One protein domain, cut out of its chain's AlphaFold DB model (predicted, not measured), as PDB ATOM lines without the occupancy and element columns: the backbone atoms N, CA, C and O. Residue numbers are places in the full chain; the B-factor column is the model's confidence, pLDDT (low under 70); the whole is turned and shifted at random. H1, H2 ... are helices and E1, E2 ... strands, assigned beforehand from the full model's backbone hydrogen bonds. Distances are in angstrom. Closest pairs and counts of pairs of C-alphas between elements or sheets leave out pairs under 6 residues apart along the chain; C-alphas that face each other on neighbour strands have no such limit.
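AT A GLANCE: This is residues 112 to 154 of the 209 residues of an uncharacterized protein of Trichoderma gamsii (UniProt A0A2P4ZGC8). A small two-stranded hairpin, E1 and E2, has the helix H2 packed on it, mostly beside E2, while the short helix H1 leads straight into E1 and packs near the end of H2. A long loop, residues 129 to 141, swings away from the end of E2 and folds back to the start of H2. The printed part has 43 residues with two named helices and two named strands, in the order H1, E1, E2, H2; the sheet has the order E1 - E2 and is antiparallel. The class is mixed, helices and strands, with under half of the residues in named elements. The whole is compact, with a radius of gyration of the C-alphas of 9.4 A, and the C-alphas span 30 by 21 by 14 A.

HOW THE PARTS SIT: Begin with the sheet: E1, residues 118 to 120, and E2, residues 126 to 128, form a hairpin, antiparallel at 144 degrees between their directions. Look at C-alphas 119 and 127, which face each other at 5.4 A; there N 119 and O 127 are within hydrogen-bond range at 3.0 A, and N 127 and O 119 at 2.8 A. Next find H2, residues 142 to 150: the closest C-alphas of E2 and H2 are those of Cys 128 and Phe 149, 6.8 A apart. From E1, the closest approach to H2 is between the C-alphas of Gly 118 and Leu 145, 7.2 A. Then turn to H1, residues 113 to 117, which touches H2; their closest C-alphas are those of Ile 117 and Phe 149, 6.3 A. In H2 every O i to N i+4 pair is within hydrogen-bond range; in H1 it is 0 of 1, but 2 of 2 O i to N i+3 pairs are.

IN THESE COORDINATES: Find C-alpha 118 at (159.607, 146.020, 141.422); from there E1 runs 7.1 A to C-alpha 120. E2 runs 6.9 A from C-alpha 126 to C-alpha 128. H1 begins at C-alpha 113, (151.846, 149.521, 138.782), and covers 6.9 A to C-alpha 117. H2 is the longest helix, 12.5 A from C-alpha 142 to C-alpha 150 at (162.336, 156.313, 136.513).

THE WHOLE: The two C-alphas farthest apart are those of Ala 123, between E1 and E2, and Lys 154, 30.0 A. The printed part has no cut. The links H1 to E1 and E1 to E2 are tight, and the link E2 to H2, 13 residues, is long. The mean pLDDT of the printed part is 90.0, and no printed residue is under 70.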
ATOM      1  N   ALA A 112     148.566 148.201 141.118       74.81
ATOM      2  CA  ALA A 112     149.194 147.154 140.307       74.81
ATOM      3  C   ALA A 112     150.439 147.624 139.522       74.81
ATOM      4  O   ALA A 112     151.212 146.809 139.015       74.81
ATOM      5  N   ASP A 113     150.671 148.938 139.427       83.12
ATOM      6  CA  ASP A 113     151.846 149.521 138.782       83.12
ATOM      7  C   ASP A 113     153.157 149.126 139.480       83.12
ATOM      8  O   ASP A 113     154.174 148.953 138.809       83.12
ATOM      9  N   ILE A 114     153.138 148.931 140.804       89.19
ATOM     10  CA  ILE A 114     154.354 148.670 141.589       89.19
ATOM     11  C   ILE A 114     154.983 147.322 141.211       89.19
ATOM     12  O   ILE A 114     156.206 147.230 141.118       89.19
ATOM     13  N   HIS A 115     154.171 146.302 140.927       88.12
ATOM     14  CA  HIS A 115     154.651 144.960 140.575       88.12
ATOM     15  C   HIS A 115     155.370 144.899 139.220       88.12
ATOM     16  O   HIS A 115     156.190 144.014 138.995       88.12
ATOM     17  N   HIS A 116     155.105 145.850 138.321       89.62
ATOM     18  CA  HIS A 116     155.811 145.943 137.041       89.62
ATOM     19  C   HIS A 116     157.207 146.565 137.194       89.62
ATOM     20  O   HIS A 116     158.118 146.260 136.430       89.62
ATOM     21  N   ILE A 117     157.380 147.447 138.182       92.81
ATOM     22  CA  ILE A 117     158.627 148.193 138.413       92.81
ATOM     23  C   ILE A 117     159.487 147.598 139.538       92.81
ATOM     24  O   ILE A 117     160.658 147.965 139.704       92.81
ATOM     25  N   GLY A 118     158.929 146.673 140.317       93.50
ATOM     26  CA  GLY A 118     159.607 146.020 141.422       93.50
ATOM     27  C   GLY A 118     158.956 144.722 141.873       93.50
ATOM     28  O   GLY A 118     157.830 144.402 141.517       93.50
ATOM     29  N   TYR A 119     159.692 143.974 142.684       92.19
ATOM     30  CA  TYR A 119     159.264 142.699 143.253       92.19
ATOM     31  C   TYR A 119     159.547 142.676 144.755       92.19
ATOM     32  O   TYR A 119     160.407 143.416 145.243       92.19
ATOM     33  N   ARG A 120     158.821 141.836 145.495       90.88
ATOM     34  CA  ARG A 120     159.084 141.597 146.918       90.88
ATOM     35  C   ARG A 120     160.100 140.476 147.075       90.88
ATOM     36  O   ARG A 120     160.002 139.457 146.397       90.88
ATOM     37  N   ASP A 121     161.081 140.678 147.945       88.00
ATOM     38  CA  ASP A 121     162.018 139.622 148.320       88.00
ATOM     39  C   ASP A 121     161.448 138.692 149.400       88.00
ATOM     40  O   ASP A 121     160.320 138.860 149.862       88.00
ATOM     41  N   VAL A 122     162.245 137.704 149.817       88.19
ATOM     42  CA  VAL A 122     161.881 136.735 150.869       88.19
ATOM     43  C   VAL A 122     161.551 137.383 152.218       88.19
ATOM     44  O   VAL A 122     160.879 136.774 153.040       88.19
ATOM     45  N   ALA A 123     162.011 138.614 152.447       87.88
ATOM     46  CA  ALA A 123     161.738 139.401 153.641       87.88
ATOM     47  C   ALA A 123     160.619 140.437 153.406       87.88
ATOM     48  O   ALA A 123     160.468 141.372 154.191       87.88
ATOM     49  N   SER A 124     159.840 140.286 152.328       85.06
ATOM     50  CA  SER A 124     158.732 141.163 151.930       85.06
ATOM     51  C   SER A 124     159.130 142.613 151.620       85.06
ATOM     52  O   SER A 124     158.268 143.495 151.562       85.06
ATOM     53  N   ASN A 125     160.414 142.865 151.363       89.25
ATOM     54  CA  ASN A 125     160.948 144.177 151.011       89.25
ATOM     55  C   ASN A 125     160.872 144.428 149.502       89.25
ATOM     56  O   ASN A 125     161.174 143.534 148.710       89.25
ATOM     57  N   TRP A 126     160.546 145.657 149.082       91.00
ATOM     58  CA  TRP A 126     160.518 145.990 147.657       91.00
ATOM     59  C   TRP A 126     161.920 146.167 147.076       91.00
ATOM     60  O   TRP A 126     162.746 146.927 147.593       91.00
ATOM     61  N   ARG A 127     162.147 145.522 145.934       94.06
ATOM     62  CA  ARG A 127     163.354 145.608 145.109       94.06
ATOM     63  C   ARG A 127     162.998 146.062 143.702       94.06
ATOM     64  O   ARG A 127     161.872 145.884 143.252       94.06
ATOM     65  N   CYS A 128     163.957 146.662 143.003       95.12
ATOM     66  CA  CYS A 128     163.757 147.094 141.622       95.12
ATOM     67  C   CYS A 128     163.777 145.902 140.658       95.12
ATOM     68  O   CYS A 128     164.687 145.082 140.729       95.12
ATOM     69  N   ALA A 129     162.812 145.846 139.737       93.88
ATOM     70  CA  ALA A 129     162.703 144.793 138.725       93.88
ATOM     71  C   ALA A 129     163.453 145.108 137.415       93.88
ATOM     72  O   ALA A 129     163.426 144.306 136.486       93.88
ATOM     73  N   PHE A 130     164.111 146.268 137.306       93.25
ATOM     74  CA  PHE A 130     164.825 146.646 136.085       93.25
ATOM     75  C   PHE A 130     165.991 145.684 135.806       93.25
ATOM     76  O   PHE A 130     166.818 145.419 136.684       93.25
ATOM     77  N   ALA A 131     166.066 145.178 134.573       90.38
ATOM     78  CA  ALA A 131     167.101 144.241 134.153       90.38
ATOM     79  C   ALA A 131     168.495 144.876 134.286       90.38
ATOM     80  O   ALA A 131     168.758 145.947 133.746       90.38
ATOM     81  N   GLY A 132     169.392 144.226 135.029       87.62
ATOM     82  CA  GLY A 132     170.733 144.762 135.281       87.62
ATOM     83  C   GLY A 132     170.782 145.900 136.308       87.62
ATOM     84  O   GLY A 132     171.809 146.567 136.428       87.62
ATOM     85  N   CYS A 133     169.715 146.134 137.082       92.19
ATOM     86  CA  CYS A 133     169.778 147.065 138.203       92.19
ATOM     87  C   CYS A 133     170.748 146.554 139.280       92.19
ATOM     88  O   CYS A 133     170.467 145.588 139.982       92.19
ATOM     89  N   GLN A 134     171.881 147.241 139.448       88.81
ATOM     90  CA  GLN A 134     172.903 146.918 140.456       88.81
ATOM     91  C   GLN A 134     172.612 147.536 141.839       88.81
ATOM     92  O   GLN A 134     173.438 147.476 142.747       88.81
ATOM     93  N   SER A 135     171.449 148.168 142.019       87.88
ATOM     94  CA  SER A 135     171.075 148.775 143.296       87.88
ATOM     95  C   SER A 135     170.627 147.704 144.288       87.88
ATOM     96  O   SER A 135     169.544 147.144 144.156       87.88
ATOM     97  N   SER A 136     171.401 147.502 145.355       89.19
ATOM     98  CA  SER A 136     171.026 146.649 146.494       89.19
ATOM     99  C   SER A 136     169.978 147.278 147.425       89.19
ATOM    100  O   SER A 136     169.565 146.648 148.401       89.19
ATOM    101  N   ARG A 137     169.540 148.517 147.140       92.00
ATOM    102  CA  ARG A 137     168.600 149.273 147.980       92.00
ATOM    103  C   ARG A 137     167.259 148.559 148.129       92.00
ATOM    104  O   ARG A 137     166.642 148.156 147.146       92.00
ATOM    105  N   ILE A 138     166.806 148.510 149.374       93.50
ATOM    106  CA  ILE A 138     165.464 148.101 149.764       93.50
ATOM    107  C   ILE A 138     164.573 149.343 149.805       93.50
ATOM    108  O   ILE A 138     164.927 150.349 150.424       93.50
ATOM    109  N   PHE A 139     163.415 149.277 149.155       92.56
ATOM    110  CA  PHE A 139     162.423 150.344 149.174       92.56
ATOM    111  C   PHE A 139     161.305 149.985 150.151       92.56
ATOM    112  O   PHE A 139     160.551 149.043 149.943       92.56
ATOM    113  N   VAL A 140     161.170 150.757 151.227       89.38
ATOM    114  CA  VAL A 140     160.051 150.579 152.170       89.38
ATOM    115  C   VAL A 140     158.761 151.158 151.581       89.38
ATOM    116  O   VAL A 140     157.675 150.634 151.800       89.38
ATOM    117  N   ARG A 141     158.875 152.236 150.791       88.75
ATOM    118  CA  ARG A 141     157.734 152.941 150.195       88.75
ATOM    119  C   ARG A 141     157.700 152.785 148.681       88.75
ATOM    120  O   ARG A 141     158.704 152.987 147.997       88.75
ATOM    121  N   ALA A 142     156.496 152.590 148.147       87.88
ATOM    122  CA  ALA A 142     156.237 152.540 146.710       87.88
ATOM    123  C   ALA A 142     156.691 153.806 145.959       87.88
ATOM    124  O   ALA A 142     157.182 153.734 144.834       87.88
ATOM    125  N   CYS A 143     156.560 154.988 146.574       91.81
ATOM    126  CA  CYS A 143     156.969 156.247 145.948       91.81
ATOM    127  C   CYS A 143     158.485 156.333 145.717       91.81
ATOM    128  O   CYS A 143     158.915 156.926 144.727       91.81
ATOM    129  N   ASP A 144     159.285 155.721 146.591       92.38
ATOM    130  CA  ASP A 144     160.738 155.688 146.452       92.38
ATOM    131  C   ASP A 144     161.151 154.713 145.346       92.38
ATOM    132  O   ASP A 144     161.993 155.062 144.518       92.38
ATOM    133  N   LEU A 145     160.488 153.554 145.256       92.69
ATOM    134  CA  LEU A 145     160.684 152.608 144.155       92.69
ATOM    135  C   LEU A 145     160.317 153.234 142.800       92.69
ATOM    136  O   LEU A 145     161.100 153.145 141.859       92.69
ATOM    137  N   ARG A 146     159.188 153.948 142.701       91.50
ATOM    138  CA  ARG A 146     158.786 154.667 141.473       91.50
ATOM    139  C   ARG A 146     159.826 155.699 141.046       91.50
ATOM    140  O   ARG A 146     160.190 155.767 139.874       91.50
ATOM    141  N   LYS A 147     160.324 156.501 141.992       91.75
ATOM    142  CA  LYS A 147     161.388 157.482 141.721       91.75
ATOM    143  C   LYS A 147     162.673 156.802 141.262       91.75
ATOM    144  O   LYS A 147     163.314 157.293 140.341       91.75
ATOM    145  N   HIS A 148     163.032 155.686 141.888       93.19
ATOM    146  CA  HIS A 148     164.200 154.910 141.502       93.19
ATOM    147  C   HIS A 148     164.057 154.318 140.098       93.19
ATOM    148  O   HIS A 148     164.967 154.481 139.293       93.19
ATOM    149  N   PHE A 149     162.919 153.690 139.786       92.56
ATOM    150  CA  PHE A 149     162.695 153.027 138.503       92.56
ATOM    151  C   PHE A 149     162.771 154.010 137.329       92.56
ATOM    152  O   PHE A 149     163.442 153.737 136.340       92.56
ATOM    153  N   ARG A 150     162.195 155.211 137.487       89.69
ATOM    154  CA  ARG A 150     162.336 156.313 136.513       89.69
ATOM    155  C   ARG A 150     163.790 156.732 136.277       89.69
ATOM    156  O   ARG A 150     164.094 157.311 135.247       89.69
ATOM    157  N   GLY A 151     164.691 156.463 137.221       89.56
ATOM    158  CA  GLY A 151     166.118 156.750 137.086       89.56
ATOM    159  C   GLY A 151     166.853 155.850 136.085       89.56
ATOM    160  O   GLY A 151     167.953 156.215 135.659       89.56
ATOM    161  N   HIS A 152     166.270 154.705 135.712       89.81
ATOM    162  CA  HIS A 152     166.844 153.795 134.713       89.81
ATOM    163  C   HIS A 152     166.629 154.279 133.284       89.81
ATOM    164  O   HIS A 152     167.493 154.070 132.436       89.81
ATOM    165  N   GLU A 153     165.526 154.982 133.024       87.31
ATOM    166  CA  GLU A 153     165.242 155.583 131.723       87.31
ATOM    167  C   GLU A 153     166.103 156.837 131.529       87.31
ATOM    168  O   GLU A 153     165.718 157.962 131.843       87.31
ATOM    169  N   LYS A 154     167.336 156.636 131.064       88.69
ATOM    170  CA  LYS A 154     168.291 157.713 130.795       88.69
ATOM    171  C   LYS A 154     168.106 158.195 129.361       88.69
ATOM    172  O   LYS A 154     168.473 157.495 128.427       88.69
TER     173      LYS A 154